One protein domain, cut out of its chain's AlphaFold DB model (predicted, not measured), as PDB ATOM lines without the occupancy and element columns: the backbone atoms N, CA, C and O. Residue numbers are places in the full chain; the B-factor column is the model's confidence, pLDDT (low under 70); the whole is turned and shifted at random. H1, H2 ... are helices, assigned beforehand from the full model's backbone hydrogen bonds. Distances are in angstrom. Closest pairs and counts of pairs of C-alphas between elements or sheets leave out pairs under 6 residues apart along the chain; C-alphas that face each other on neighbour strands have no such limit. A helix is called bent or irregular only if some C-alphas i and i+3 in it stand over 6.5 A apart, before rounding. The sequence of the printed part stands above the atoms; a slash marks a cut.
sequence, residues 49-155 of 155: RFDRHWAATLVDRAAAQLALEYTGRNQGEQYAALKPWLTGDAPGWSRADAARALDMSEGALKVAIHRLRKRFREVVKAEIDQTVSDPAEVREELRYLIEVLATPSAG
ATOM      1  N   ARG A  49     -33.376 -97.930  15.631       78.44
ATOM      2  CA  ARG A  49     -33.138 -96.573  16.139       78.44
ATOM      3  C   ARG A  49     -31.909 -96.487  17.050       78.44
ATOM      4  O   ARG A  49     -31.143 -95.529  16.929       78.44
ATOM      5  N   PHE A  50     -31.748 -97.439  17.962       77.81
ATOM      6  CA  PHE A  50     -30.599 -97.537  18.858       77.81
ATOM      7  C   PHE A  50     -29.311 -97.735  18.057       77.81
ATOM      8  O   PHE A  50     -28.375 -96.957  18.236       77.81
ATOM      9  N   ASP A  51     -29.307 -98.652  17.089       82.75
ATOM     10  CA  ASP A  51     -28.135 -98.911  16.241       82.75
ATOM     11  C   ASP A  51     -27.710 -97.680  15.456       82.75
ATOM     12  O   ASP A  51     -26.535 -97.324  15.403       82.75
ATOM     13  N   ARG A  52     -28.676 -96.959  14.880       81.62
ATOM     14  CA  ARG A  52     -28.391 -95.699  14.183       81.62
ATOM     15  C   ARG A  52     -27.833 -94.641  15.115       81.62
ATOM     16  O   ARG A  52     -26.943 -93.893  14.710       81.62
ATOM     17  N   HIS A  53     -28.365 -94.538  16.330       83.81
ATOM     18  CA  HIS A  53     -27.872 -93.581  17.310       83.81
ATOM     19  C   HIS A  53     -26.447 -93.925  17.756       83.81
ATOM     20  O   HIS A  53     -25.594 -93.033  17.805       83.81
ATOM     21  N   TRP A  54     -26.170 -95.205  18.010       87.00
ATOM     22  CA  TRP A  54     -24.831 -95.716  18.286       87.00
ATOM     23  C   TRP A  54     -23.872 -95.402  17.132       87.00
ATOM     24  O   TRP A  54     -22.853 -94.741  17.341       87.00
ATOM     25  N   ALA A  55     -24.246 -95.755  15.903       86.69
ATOM     26  CA  ALA A  55     -23.449 -95.532  14.704       86.69
ATOM     27  C   ALA A  55     -23.150 -94.039  14.468       86.69
ATOM     28  O   ALA A  55     -22.015 -93.670  14.161       86.69
ATOM     29  N   ALA A  56     -24.147 -93.165  14.645       84.44
ATOM     30  CA  ALA A  56     -23.972 -91.716  14.540       84.44
ATOM     31  C   ALA A  56     -23.029 -91.176  15.624       84.44
ATOM     32  O   ALA A  56     -22.101 -90.431  15.316       84.44
ATOM     33  N   THR A  57     -23.215 -91.606  16.874       86.31
ATOM     34  CA  THR A  57     -22.367 -91.199  18.005       86.31
ATOM     35  C   THR A  57     -20.913 -91.619  17.792       86.31
ATOM     36  O   THR A  57     -19.999 -90.838  18.053       86.31
ATOM     37  N   LEU A  58     -20.685 -92.831  17.284       88.25
ATOM     38  CA  LEU A  58     -19.351 -93.352  17.002       88.25
ATOM     39  C   LEU A  58     -18.655 -92.553  15.892       88.25
ATOM     40  O   LEU A  58     -17.492 -92.168  16.026       88.25
ATOM     41  N   VAL A  59     -19.382 -92.235  14.819       86.31
ATOM     42  CA  VAL A  59     -18.892 -91.369  13.738       86.31
ATOM     43  C   VAL A  59     -18.551 -89.967  14.250       86.31
ATOM     44  O   VAL A  59     -17.496 -89.437  13.892       86.31
ATOM     45  N   ASP A  60     -19.398 -89.376  15.096       86.00
ATOM     46  CA  ASP A  60     -19.174 -88.040  15.657       86.00
ATOM     47  C   ASP A  60     -17.941 -87.999  16.566       86.00
ATOM     48  O   ASP A  60     -17.110 -87.093  16.438       86.00
ATOM     49  N   ARG A  61     -17.760 -89.010  17.426       88.88
ATOM     50  CA  ARG A  61     -16.556 -89.155  18.261       88.88
ATOM     51  C   ARG A  61     -15.301 -89.288  17.409       88.88
ATOM     52  O   ARG A  61     -14.350 -88.530  17.606       88.88
ATOM     53  N   ALA A  62     -15.321 -90.158  16.401       89.44
ATOM     54  CA  ALA A  62     -14.188 -90.332  15.502       89.44
ATOM     55  C   ALA A  62     -13.858 -89.048  14.719       89.44
ATOM     56  O   ALA A  62     -12.690 -88.704  14.523       89.44
ATOM     57  N   ALA A  63     -14.877 -88.295  14.292       88.12
ATOM     58  CA  ALA A  63     -14.681 -87.016  13.621       88.12
ATOM     59  C   ALA A  63     -14.077 -85.963  14.564       88.12
ATOM     60  O   ALA A  63     -13.185 -85.226  14.141       88.12
ATOM     61  N   ALA A  64     -14.526 -85.907  15.823       89.94
ATOM     62  CA  ALA A  64     -14.000 -85.000  16.841       89.94
ATOM     63  C   ALA A  64     -12.539 -85.315  17.198       89.94
ATOM     64  O   ALA A  64     -11.710 -84.406  17.212       89.94
ATOM     65  N   GLN A  65     -12.198 -86.591  17.393       92.00
ATOM     66  CA  GLN A  65     -10.814 -87.026  17.625       92.00
ATOM     67  C   GLN A  65      -9.900 -86.643  16.456       92.00
ATOM     68  O   GLN A  65      -8.836 -86.055  16.648       92.00
ATOM     69  N   LEU A  66     -10.352 -86.869  15.219       92.31
ATOM     70  CA  LEU A  66      -9.596 -86.467  14.035       92.31
ATOM     71  C   LEU A  66      -9.402 -84.942  13.951       92.31
ATOM     72  O   LEU A  66      -8.332 -84.481  13.555       92.31
ATOM     73  N   ALA A  67     -10.406 -84.154  14.342       89.88
ATOM     74  CA  ALA A  67     -10.294 -82.697  14.394       89.88
ATOM     75  C   ALA A  67      -9.248 -82.241  15.428       89.88
ATOM     76  O   ALA A  67      -8.462 -81.331  15.145       89.88
ATOM     77  N   LEU A  68      -9.204 -82.888  16.598       93.06
ATOM     78  CA  LEU A  68      -8.206 -82.623  17.638       93.06
ATOM     79  C   LEU A  68      -6.788 -82.933  17.150       93.06
ATOM     80  O   LEU A  68      -5.896 -82.105  17.325       93.06
ATOM     81  N   GLU A  69      -6.578 -84.060  16.462       93.62
ATOM     82  CA  GLU A  69      -5.271 -84.404  15.885       93.62
ATOM     83  C   GLU A  69      -4.760 -83.352  14.894       93.62
ATOM     84  O   GLU A  69      -3.581 -83.001  14.908       93.62
ATOM     85  N   TYR A  70      -5.633 -82.859  14.013       92.31
ATOM     86  CA  TYR A  70      -5.268 -81.821  13.048       92.31
ATOM     87  C   TYR A  70      -5.015 -80.482  13.742       92.31
ATOM     88  O   TYR A  70      -4.046 -79.798  13.418       92.31
ATOM     89  N   THR A  71      -5.834 -80.124  14.731       91.81
ATOM     90  CA  THR A  71      -5.658 -78.888  15.507       91.81
ATOM     91  C   THR A  71      -4.342 -78.899  16.284       91.81
ATOM     92  O   THR A  71      -3.602 -77.923  16.228       91.81
ATOM     93  N   GLY A  72      -3.973 -80.028  16.899       93.38
ATOM     94  CA  GLY A  72      -2.686 -80.197  17.584       93.38
ATOM     95  C   GLY A  72      -1.460 -80.095  16.665       93.38
ATOM     96  O   GLY A  72      -0.348 -79.902  17.147       93.38
ATOM     97  N   ARG A  73      -1.649 -80.189  15.342       92.19
ATOM     98  CA  ARG A  73      -0.610 -79.980  14.316       92.19
ATOM     99  C   ARG A  73      -0.689 -78.604  13.645       92.19
ATOM    100  O   ARG A  73      -0.017 -78.398  12.640       92.19
ATOM    101  N   ASN A  74      -1.512 -77.681  14.153       91.31
ATOM    102  CA  ASN A  74      -1.837 -76.394  13.518       91.31
ATOM    103  C   ASN A  74      -2.458 -76.533  12.110       91.31
ATOM    104  O   ASN A  74      -2.317 -75.658  11.265       91.31
ATOM    105  N   GLN A  75      -3.164 -77.637  11.852       90.00
ATOM    106  CA  GLN A  75      -3.814 -77.958  10.574       90.00
ATOM    107  C   GLN A  75      -5.351 -77.939  10.683       90.00
ATOM    108  O   GLN A  75      -6.046 -78.595   9.907       90.00
ATOM    109  N   GLY A  76      -5.906 -77.204  11.653       87.88
ATOM    110  CA  GLY A  76      -7.354 -77.131  11.888       87.88
ATOM    111  C   GLY A  76      -8.139 -76.602  10.682       87.88
ATOM    112  O   GLY A  76      -9.160 -77.180  10.312       87.88
ATOM    113  N   GLU A  77      -7.628 -75.569  10.007       86.00
ATOM    114  CA  GLU A  77      -8.238 -75.016   8.786       86.00
ATOM    115  C   GLU A  77      -8.238 -76.031   7.640       86.00
ATOM    116  O   GLU A  77      -9.250 -76.220   6.962       86.00
ATOM    117  N   GLN A  78      -7.133 -76.765   7.483       87.12
ATOM    118  CA  GLN A  78      -7.039 -77.842   6.508       87.12
ATOM    119  C   GLN A  78      -8.059 -78.948   6.803       87.12
ATOM    120  O   GLN A  78      -8.704 -79.449   5.884       87.12
ATOM    121  N   TYR A  79      -8.241 -79.327   8.069       89.38
ATOM    122  CA  TYR A  79      -9.279 -80.283   8.446       89.38
ATOM    123  C   TYR A  79     -10.678 -79.755   8.128       89.38
ATOM    124  O   TYR A  79     -11.462 -80.475   7.513       89.38
ATOM    125  N   ALA A  80     -10.992 -78.512   8.503       85.44
ATOM    126  CA  ALA A  80     -12.298 -77.906   8.258       85.44
ATOM    127  C   ALA A  80     -12.634 -77.877   6.762       85.44
ATOM    128  O   ALA A  80     -13.732 -78.276   6.372       85.44
ATOM    129  N   ALA A  81     -11.660 -77.496   5.932       84.44
ATOM    130  CA  ALA A  81     -11.793 -77.536   4.488       84.44
ATOM    131  C   ALA A  81     -11.991 -78.967   3.989       84.44
ATOM    132  O   ALA A  81     -12.876 -79.188   3.175       84.44
ATOM    133  N   LEU A  82     -11.207 -79.943   4.477       87.00
ATOM    134  CA  LEU A  82     -11.223 -81.313   3.958       87.00
ATOM    135  C   LEU A  82     -12.385 -82.190   4.459       87.00
ATOM    136  O   LEU A  82     -12.739 -83.181   3.808       87.00
ATOM    137  N   LYS A  83     -12.975 -81.843   5.606       85.25
ATOM    138  CA  LYS A  83     -14.035 -82.593   6.296       85.25
ATOM    139  C   LYS A  83     -15.215 -82.986   5.395       85.25
ATOM    140  O   LYS A  83     -15.628 -84.143   5.492       85.25
ATOM    141  N   PRO A  84     -15.737 -82.136   4.489       82.81
ATOM    142  CA  PRO A  84     -16.840 -82.514   3.606       82.81
ATOM    143  C   PRO A  84     -16.526 -83.745   2.739       82.81
ATOM    144  O   PRO A  84     -17.385 -84.585   2.497       82.81
ATOM    145  N   TRP A  85     -15.267 -83.969   2.346       81.06
ATOM    146  CA  TRP A  85     -14.919 -85.151   1.547       81.06
ATOM    147  C   TRP A  85     -14.863 -86.465   2.344       81.06
ATOM    148  O   TRP A  85     -14.695 -87.521   1.720       81.06
ATOM    149  N   LEU A  86     -15.033 -86.460   3.672       78.69
ATOM    150  CA  LEU A  86     -15.218 -87.692   4.456       78.69
ATOM    151  C   LEU A  86     -16.526 -88.399   4.099       78.69
ATOM    152  O   LEU A  86     -16.542 -89.620   3.969       78.69
ATOM    153  N   THR A  87     -17.594 -87.632   3.878       68.00
ATOM    154  CA  THR A  87     -18.949 -88.152   3.637       68.00
ATOM    155  C   THR A  87     -19.210 -88.483   2.166       68.00
ATOM    156  O   THR A  87     -20.209 -89.110   1.829       68.00
ATOM    157  N   GLY A  88     -18.270 -88.130   1.283       61.78
ATOM    158  CA  GLY A  88     -18.347 -88.417  -0.147       61.78
ATOM    159  C   GLY A  88     -18.971 -87.302  -0.981       61.78
ATOM    160  O   GLY A  88     -18.837 -87.370  -2.201       61.78
ATOM    161  N   ASP A  89     -19.534 -86.278  -0.340       56.00
ATOM    162  CA  ASP A  89     -20.055 -85.068  -0.971       56.00
ATOM    163  C   ASP A  89     -19.436 -83.835  -0.306       56.00
ATOM    164  O   ASP A  89     -19.583 -83.627   0.895       56.00
ATOM    165  N   ALA A  90     -18.767 -82.996  -1.098       61.41
ATOM    166  CA  ALA A  90     -18.517 -81.609  -0.722       61.41
ATOM    167  C   ALA A  90     -19.581 -80.759  -1.420       61.41
ATOM    168  O   ALA A  90     -19.347 -80.307  -2.545       61.41
ATOM    169  N   PRO A  91     -20.781 -80.615  -0.832       55.25
ATOM    170  CA  PRO A  91     -21.850 -79.877  -1.477       55.25
ATOM    171  C   PRO A  91     -21.403 -78.422  -1.654       55.25
ATOM    172  O   PRO A  91     -21.186 -77.702  -0.684       55.25
ATOM    173  N   GLY A  92     -21.231 -78.012  -2.911       62.66
ATOM    174  CA  GLY A  92     -20.984 -76.620  -3.288       62.66
ATOM    175  C   GLY A  92     -19.536 -76.223  -3.576       62.66
ATOM    176  O   GLY A  92     -19.327 -75.073  -3.942       62.66
ATOM    177  N   TRP A  93     -18.547 -77.118  -3.456       64.62
ATOM    178  CA  TRP A  93     -17.153 -76.804  -3.813       64.62
ATOM    179  C   TRP A  93     -16.638 -77.738  -4.903       64.62
ATOM    180  O   TRP A  93     -16.627 -78.962  -4.735       64.62
ATOM    181  N   SER A  94     -16.154 -77.173  -6.013       76.94
ATOM    182  CA  SER A  94     -15.358 -77.961  -6.948       76.94
ATOM    183  C   SER A  94     -14.029 -78.339  -6.282       76.94
ATOM    184  O   SER A  94     -13.525 -77.639  -5.399       76.94
ATOM    185  N   ARG A  95     -13.419 -79.455  -6.699       74.50
ATOM    186  CA  ARG A  95     -12.080 -79.828  -6.207       74.50
ATOM    187  C   ARG A  95     -11.042 -78.744  -6.510       74.50
ATOM    188  O   ARG A  95     -10.125 -78.569  -5.720       74.50
ATOM    189  N   ALA A  96     -11.211 -78.004  -7.604       78.81
ATOM    190  CA  ALA A  96     -10.342 -76.887  -7.948       78.81
ATOM    191  C   ALA A  96     -10.472 -75.731  -6.941       78.81
ATOM    192  O   ALA A  96      -9.462 -75.190  -6.499       78.81
ATOM    193  N   ASP A  97     -11.689 -75.391  -6.504       81.25
ATOM    194  CA  ASP A  97     -11.909 -74.336  -5.498       81.25
ATOM    195  C   ASP A  97     -11.309 -74.708  -4.143       81.25
ATOM    196  O   ASP A  97     -10.659 -73.891  -3.493       81.25
ATOM    197  N   ALA A  98     -11.460 -75.975  -3.759       79.44
ATOM    198  CA  ALA A  98     -10.863 -76.527  -2.551       79.44
ATOM    199  C   ALA A  98      -9.334 -76.521  -2.591       79.44
ATOM    200  O   ALA A  98      -8.689 -76.190  -1.600       79.44
ATOM    201  N   ALA A  99      -8.759 -76.876  -3.740       84.31
ATOM    202  CA  ALA A  99      -7.321 -76.862  -3.949       84.31
ATOM    203  C   ALA A  99      -6.779 -75.430  -3.822       84.31
ATOM    204  O   ALA A  99      -5.838 -75.209  -3.068       84.31
ATOM    205  N   ARG A 100      -7.443 -74.442  -4.445       84.88
ATOM    206  CA  ARG A 100      -7.073 -73.020  -4.327       84.88
ATOM    207  C   ARG A 100      -7.172 -72.493  -2.899       84.88
ATOM    208  O   ARG A 100      -6.257 -71.813  -2.455       84.88
ATOM    209  N   ALA A 101      -8.252 -72.790  -2.176       83.50
ATOM    210  CA  ALA A 101      -8.413 -72.305  -0.801       83.50
ATOM    211  C   ALA A 101      -7.379 -72.888   0.172       83.50
ATOM    212  O   ALA A 101      -7.104 -72.285   1.202       83.50
ATOM    213  N   LEU A 102      -6.820 -74.054  -0.156       84.44
ATOM    214  CA  LEU A 102      -5.780 -74.718   0.625       84.44
ATOM    215  C   LEU A 102      -4.361 -74.451   0.108       84.44
ATOM    216  O   LEU A 102      -3.425 -75.036   0.644       84.44
ATOM    217  N   ASP A 103      -4.209 -73.621  -0.928       89.00
ATOM    218  CA  ASP A 103      -2.945 -73.396  -1.640       89.00
ATOM    219  C   ASP A 103      -2.267 -74.713  -2.084       89.00
ATOM    220  O   ASP A 103      -1.072 -74.954  -1.925       89.00
ATOM    221  N   MET A 104      -3.079 -75.635  -2.607       89.50
ATOM    222  CA  MET A 104      -2.669 -76.964  -3.053       89.50
ATOM    223  C   MET A 104      -2.898 -77.145  -4.550       89.50
ATOM    224  O   MET A 104      -3.824 -76.592  -5.138       89.50
ATOM    225  N   SER A 105      -2.113 -78.029  -5.168       91.56
ATOM    226  CA  SER A 105      -2.493 -78.598  -6.462       91.56
ATOM    227  C   SER A 105      -3.665 -79.572  -6.296       91.56
ATOM    228  O   SER A 105      -3.837 -80.192  -5.243       91.56
ATOM    229  N   GLU A 106      -4.446 -79.796  -7.354       87.44
ATOM    230  CA  GLU A 106      -5.527 -80.797  -7.325       87.44
ATOM    231  C   GLU A 106      -5.017 -82.210  -6.986       87.44
ATOM    232  O   GLU A 106      -5.683 -82.980  -6.287       87.44
ATOM    233  N   GLY A 107      -3.804 -82.547  -7.440       89.19
ATOM    234  CA  GLY A 107      -3.135 -83.799  -7.089       89.19
ATOM    235  C   GLY A 107      -2.838 -83.892  -5.591       89.19
ATOM    236  O   GLY A 107      -3.146 -84.911  -4.965       89.19
ATOM    237  N   ALA A 108      -2.309 -82.817  -4.999       89.00
ATOM    238  CA  ALA A 108      -2.043 -82.744  -3.565       89.00
ATOM    239  C   ALA A 108      -3.342 -82.816  -2.744       89.00
ATOM    240  O   ALA A 108      -3.405 -83.574  -1.772       89.00
ATOM    241  N   LEU A 109      -4.409 -82.147  -3.191       89.19
ATOM    242  CA  LEU A 109      -5.737 -82.244  -2.582       89.19
ATOM    243  C   LEU A 109      -6.257 -83.690  -2.585       89.19
ATOM    244  O   LEU A 109      -6.731 -84.188  -1.564       89.19
ATOM    245  N   LYS A 110      -6.143 -84.403  -3.713       88.19
ATOM    246  CA  LYS A 110      -6.575 -85.807  -3.820       88.19
ATOM    247  C   LYS A 110      -5.844 -86.703  -2.818       88.19
ATOM    248  O   LYS A 110      -6.469 -87.548  -2.172       88.19
ATOM    249  N   VAL A 111      -4.534 -86.505  -2.665       91.81
ATOM    250  CA  VAL A 111      -3.718 -87.224  -1.676       91.81
ATOM    251  C   VAL A 111      -4.136 -86.859  -0.251       91.81
ATOM    252  O   VAL A 111      -4.265 -87.753   0.589       91.81
ATOM    253  N   ALA A 112      -4.400 -85.581   0.026       90.50
ATOM    254  CA  ALA A 112      -4.855 -85.115   1.332       90.50
ATOM    255  C   ALA A 112      -6.210 -85.732   1.720       90.50
ATOM    256  O   ALA A 112      -6.341 -86.271   2.817       90.50
ATOM    257  N   ILE A 113      -7.179 -85.773   0.797       88.75
ATOM    258  CA  ILE A 113      -8.475 -86.444   0.997       88.75
ATOM    259  C   ILE A 113      -8.281 -87.941   1.262       88.75
ATOM    260  O   ILE A 113      -8.900 -88.503   2.168       88.75
ATOM    261  N   HIS A 114      -7.420 -88.609   0.489       89.06
ATOM    262  CA  HIS A 114      -7.138 -90.029   0.696       89.06
ATOM    263  C   HIS A 114      -6.542 -90.289   2.086       89.06
ATOM    264  O   HIS A 114      -6.978 -91.204   2.788       89.06
ATOM    265  N   ARG A 115      -5.577 -89.462   2.506       91.75
ATOM    266  CA  ARG A 115      -4.956 -89.537   3.834       91.75
ATOM    267  C   ARG A 115      -5.977 -89.295   4.944       91.75
ATOM    268  O   ARG A 115      -6.011 -90.082   5.886       91.75
ATOM    269  N   LEU A 116      -6.835 -88.284   4.799       90.38
ATOM    270  CA  LEU A 116      -7.902 -87.982   5.753       90.38
ATOM    271  C   LEU A 116      -8.840 -89.182   5.931       90.38
ATOM    272  O   LEU A 116      -9.077 -89.619   7.051       90.38
ATOM    273  N   ARG A 117      -9.320 -89.770   4.828       88.81
ATOM    274  CA  ARG A 117     -10.202 -90.950   4.865       88.81
ATOM    275  C   ARG A 117      -9.525 -92.169   5.478       88.81
ATOM    276  O   ARG A 117     -10.171 -92.925   6.199       88.81
ATOM    277  N   LYS A 118      -8.239 -92.385   5.182       89.00
ATOM    278  CA  LYS A 118      -7.462 -93.463   5.803       89.00
ATOM    279  C   LYS A 118      -7.384 -93.256   7.315       89.00
ATOM    280  O   LYS A 118      -7.727 -94.178   8.045       89.00
ATOM    281  N   ARG A 119      -7.014 -92.053   7.765       93.06
ATOM    282  CA  ARG A 119      -6.900 -91.747   9.192       93.06
ATOM    283  C   ARG A 119      -8.243 -91.849   9.907       93.06
ATOM    284  O   ARG A 119      -8.315 -92.457  10.961       93.06
ATOM    285  N   PHE A 120      -9.316 -91.350   9.301       89.75
ATOM    286  CA  PHE A 120     -10.662 -91.485   9.851       89.75
ATOM    287  C   PHE A 120     -11.049 -92.950  10.090       89.75
ATOM    288  O   PHE A 120     -11.535 -93.277  11.163       89.75
ATOM    289  N   ARG A 121     -10.763 -93.856   9.140       87.62
ATOM    290  CA  ARG A 121     -10.999 -95.298   9.341       87.62
ATOM    291  C   ARG A 121     -10.186 -95.880  10.498       87.62
ATOM    292  O   ARG A 121     -10.691 -96.747  11.197       87.62
ATOM    293  N   GLU A 122      -8.946 -95.436  10.680       90.81
ATOM    294  CA  GLU A 122      -8.108 -95.871  11.806       90.81
ATOM    295  C   GLU A 122      -8.688 -95.400  13.144       90.81
ATOM    296  O   GLU A 122      -8.739 -96.187  14.081       90.81
ATOM    297  N   VAL A 123      -9.171 -94.156  13.214       91.38
ATOM    298  CA  VAL A 123      -9.820 -93.612  14.415       91.38
ATOM    299  C   VAL A 123     -11.131 -94.344  14.705       91.38
ATOM    300  O   VAL A 123     -11.326 -94.797  15.822       91.38
ATOM    301  N   VAL A 124     -11.993 -94.549  13.703       88.69
ATOM    302  CA  VAL A 124     -13.231 -95.343  13.850       88.69
ATOM    303  C   VAL A 124     -12.923 -96.745  14.371       88.69
ATOM    304  O   VAL A 124     -13.582 -97.220  15.289       88.69
ATOM    305  N   LYS A 125     -11.898 -97.401  13.816       88.38
ATOM    306  CA  LYS A 125     -11.464 -98.715  14.291       88.38
ATOM    307  C   LYS A 125     -11.025 -98.662  15.758       88.38
ATOM    308  O   LYS A 125     -11.386 -99.556  16.504       88.38
ATOM    309  N   ALA A 126     -10.269 -97.640  16.155       89.12
ATOM    310  CA  ALA A 126      -9.816 -97.473  17.533       89.12
ATOM    311  C   ALA A 126     -10.968 -97.182  18.511       89.12
ATOM    312  O   ALA A 126     -10.909 -97.622  19.652       89.12
ATOM    313  N   GLU A 127     -12.010 -96.463  18.089       87.56
ATOM    314  CA  GLU A 127     -13.220 -96.264  18.901       87.56
ATOM    315  C   GLU A 127     -13.975 -97.584  19.102       87.56
ATOM    316  O   GLU A 127     -14.375 -97.887  20.219       87.56
ATOM    317  N   ILE A 128     -14.114 -98.401  18.050       86.56
ATOM    318  CA  ILE A 128     -14.746 -99.729  18.141       86.56
ATOM    319  C   ILE A 128     -13.931-100.667  19.034       86.56
ATOM    320  O   ILE A 128     -14.497-101.342  19.887       86.56
ATOM    321  N   ASP A 129     -12.607-100.681  18.869       86.38
ATOM    322  CA  ASP A 129     -11.679-101.502  19.659       86.38
ATOM    323  C   ASP A 129     -11.802-101.227  21.168       86.38
ATOM    324  O   ASP A 129     -11.709-102.143  21.974       86.38
ATOM    325  N   GLN A 130     -12.096 -99.981  21.556       83.00
ATOM    326  CA  GLN A 130     -12.353 -99.604  22.953       83.00
ATOM    327  C   GLN A 130     -13.721-100.063  23.482       83.00
ATOM    328  O   GLN A 130     -13.943-100.041  24.691       83.00
ATOM    329  N   THR A 131     -14.655-100.414  22.597       79.25
ATOM    330  CA  THR A 131     -16.022-100.821  22.964       79.25
ATOM    331  C   THR A 131     -16.247-102.328  22.922       79.25
ATOM    332  O   THR A 131     -17.166-102.806  23.582       79.25
ATOM    333  N   VAL A 132     -15.427-103.070  22.172       79.94
ATOM    334  CA  VAL A 132     -15.528-104.532  22.080       79.94
ATOM    335  C   VAL A 132     -14.771-105.212  23.213       79.94
ATOM    336  O   VAL A 132     -13.757-104.715  23.698       79.94
ATOM    337  N   SER A 133     -15.266-106.379  23.623       75.75
ATOM    338  CA  SER A 133     -14.582-107.206  24.624       75.75
ATOM    339  C   SER A 133     -13.494-108.085  23.998       75.75
ATOM    340  O   SER A 133     -12.513-108.402  24.670       75.75
ATOM    341  N   ASP A 134     -13.634-108.441  22.713       77.38
ATOM    342  CA  ASP A 134     -12.649-109.205  21.942       77.38
ATOM    343  C   ASP A 134     -12.183-108.418  20.694       77.38
ATOM    344  O   ASP A 134     -12.993-108.083  19.823       77.38
ATOM    345  N   PRO A 135     -10.869-108.163  20.525       74.06
ATOM    346  CA  PRO A 135     -10.306-107.567  19.312       74.06
ATOM    347  C   PRO A 135     -10.658-108.294  17.996       74.06
ATOM    348  O   PRO A 135     -10.555-107.703  16.914       74.06
ATOM    349  N   ALA A 136     -11.051-109.571  18.047       78.44
ATOM    350  CA  ALA A 136     -11.514-110.326  16.883       78.44
ATOM    351  C   ALA A 136     -12.846-109.793  16.314       78.44
ATOM    352  O   ALA A 136     -13.064-109.875  15.099       78.44
ATOM    353  N   GLU A 137     -13.686-109.178  17.150       79.69
ATOM    354  CA  GLU A 137     -15.016-108.659  16.792       79.69
ATOM    355  C   GLU A 137     -14.945-107.335  16.018       79.69
ATOM    356  O   GLU A 137     -15.850-106.997  15.261       79.69
ATOM    357  N   VAL A 138     -13.820-106.612  16.082       78.75
ATOM    358  CA  VAL A 138     -13.653-105.289  15.445       78.75
ATOM    359  C   VAL A 138     -14.012-105.292  13.955       78.75
ATOM    360  O   VAL A 138     -14.533-104.311  13.421       78.75
ATOM    361  N   ARG A 139     -13.710-106.380  13.235       76.56
ATOM    362  CA  ARG A 139     -14.039-106.488  11.803       76.56
ATOM    363  C   ARG A 139     -15.543-106.624  11.577       76.56
ATOM    364  O   ARG A 139     -16.053-106.081  10.597       76.56
ATOM    365  N   GLU A 140     -16.208-107.382  12.436       81.31
ATOM    366  CA  GLU A 140     -17.647-107.593  12.394       81.31
ATOM    367  C   GLU A 140     -18.388-106.303  12.737       81.31
ATOM    368  O   GLU A 140     -19.205-105.854  11.936       81.31
ATOM    369  N   GLU A 141     -17.975-105.622  13.801       82.94
ATOM    370  CA  GLU A 141     -18.510-104.319  14.200       82.94
ATOM    371  C   GLU A 141     -18.325-103.245  13.120       82.94
ATOM    372  O   GLU A 141     -19.231-102.466  12.829       82.94
ATOM    373  N   LEU A 142     -17.175-103.219  12.435       82.44
ATOM    374  CA  LEU A 142     -16.963-102.314  11.300       82.44
ATOM    375  C   LEU A 142     -17.924-102.593  10.137       82.44
ATOM    376  O   LEU A 142     -18.379-101.658   9.470       82.44
ATOM    377  N   ARG A 143     -18.201-103.872   9.854       80.25
ATOM    378  CA  ARG A 143     -19.157-104.276   8.816       80.25
ATOM    379  C   ARG A 143     -20.574-103.877   9.221       80.25
ATOM    380  O   ARG A 143     -21.284-103.307   8.396       80.25
ATOM    381  N   TYR A 144     -20.936-104.120  10.473       82.44
ATOM    382  CA  TYR A 144     -22.236-103.774  11.023       82.44
ATOM    383  C   TYR A 144     -22.473-102.259  11.037       82.44
ATOM    384  O   TYR A 144     -23.481-101.783  10.521       82.44
ATOM    385  N   LEU A 145     -21.482-101.471  11.471       82.69
ATOM    386  CA  LEU A 145     -21.496-100.011  11.369       82.69
ATOM    387  C   LEU A 145     -21.809 -99.565   9.935       82.69
ATOM    388  O   LEU A 145     -22.699 -98.753   9.702       82.69
ATOM    389  N   ILE A 146     -21.093-100.107   8.949       80.50
ATOM    390  CA  ILE A 146     -21.316 -99.787   7.536       80.50
ATOM    391  C   ILE A 146     -22.756-100.096   7.099       80.50
ATOM    392  O   ILE A 146     -23.347 -99.301   6.367       80.50
ATOM    393  N   GLU A 147     -23.308-101.228   7.524       82.44
ATOM    394  CA  GLU A 147     -24.658-101.677   7.187       82.44
ATOM    395  C   GLU A 147     -25.738-100.764   7.782       82.44
ATOM    396  O   GLU A 147     -26.621-100.284   7.059       82.44
ATOM    397  N   VAL A 148     -25.607-100.427   9.067       83.38
ATOM    398  CA  VAL A 148     -26.500 -99.502   9.779       83.38
ATOM    399  C   VAL A 148     -26.484 -98.117   9.126       83.38
ATOM    400  O   VAL A 148     -27.539 -97.519   8.899       83.38
ATOM    401  N   LEU A 149     -25.301 -97.618   8.747       78.50
ATOM    402  CA  LEU A 149     -25.145 -96.339   8.044       78.50
ATOM    403  C   LEU A 149     -25.609 -96.404   6.572       78.50
ATOM    404  O   LEU A 149     -25.873 -95.371   5.956       78.50
ATOM    405  N   ALA A 150     -25.651 -97.580   5.942       76.88
ATOM    406  CA  ALA A 150     -26.053 -97.725   4.540       76.88
ATOM    407  C   ALA A 150     -27.570 -97.835   4.367       76.88
ATOM    408  O   ALA A 150     -28.088 -97.434   3.321       76.88
ATOM    409  N   THR A 151     -28.267 -98.350   5.376       73.62
ATOM    410  CA  THR A 151     -29.715 -98.537   5.348       73.62
ATOM    411  C   THR A 151     -30.409 -97.184   5.550       73.62
ATOM    412  O   THR A 151     -30.231 -96.565   6.599       73.62
ATOM    413  N   PRO A 152     -31.208 -96.666   4.602       59.31
ATOM    414  CA  PRO A 152     -32.015 -95.464   4.837       59.31
ATOM    415  C   PRO A 152     -33.051 -95.746   5.934       59.31
ATOM    416  O   PRO A 152     -33.575 -96.857   5.999       59.31
ATOM    417  N   SER A 153     -33.309 -94.805   6.849       54.12
ATOM    418  CA  SER A 153     -34.405 -95.001   7.805       54.12
ATOM    419  C   SER A 153     -35.702 -94.951   7.014       54.12
ATOM    420  O   SER A 153     -35.970 -93.942   6.363       54.12
ATOM    421  N   ALA A 154     -36.484 -96.030   7.041       46.28
ATOM    422  CA  ALA A 154     -37.894 -95.916   6.710       46.28
ATOM    423  C   ALA A 154     -38.479 -94.909   7.712       46.28
ATOM    424  O   ALA A 154     -38.414 -95.141   8.920       46.28
ATOM    425  N   GLY A 155     -38.854 -93.736   7.201       41.75
ATOM    426  CA  GLY A 155     -39.525 -92.690   7.969       41.75
ATOM    427  C   GLY A 155     -40.967 -93.055   8.267       41.75
ATOM    428  O   GLY A 155     -41.517 -93.910   7.536       41.75
TER     429      GLY A 155
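AT A GLANCE: This is residues 49 to 155 of the 155 residues of an uncharacterized protein of Methylococcus sp (UniProt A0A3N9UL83). Look for two long helices, H1 and H4, that cross, with H5 packed on both and H2 folded back from H1 onto H4. H3 sits by H4's first end. You have 107 printed residues, with five named helices, H1 to H5 in chain order, and no named strand: all helix. The whole is only just compact, close to loose (radius of gyration of the C-alphas 15.5 A), spanning 44 by 35 by 19 A.

HOW THE PARTS SIT: H1, residues 49 to 71, touches the hub H4, residues 106 to 129, at Ala 62 and Val 124, closest C-alphas 5.4 A, a steep tilt of 56 degrees. H2, residues 76 to 86, irregular with C-alphas 81 and 84 7.1 A apart, forms a hairpin with H1. H2 touches H4 at Leu 86 and Arg 117, closest C-alphas 6.0 A. H3, residues 95 to 101, touches H4 at Ala 99 and Glu 106, closest C-alphas 5.5 A. H5, residues 138 to 150, touches H1 at Ala 55 and Leu 145, closest C-alphas 5.9 A, and H4. Every O i to N i+4 pair is within hydrogen-bond range in H1, H3, H4 and H5, and 4 of 7 in H2.

IN THESE COORDINATES: Find C-alpha 49 at (-33.138, -96.573, 16.139), where H1 begins its 32.7 A. H4 runs 34.6 A; H5 ends at C-alpha 150, (-26.053, -97.725, 4.540).

THE WHOLE: The printed part has no cut and no long link. Look for pLDDT under 70 at residues 87 to 93 and 152 to 155.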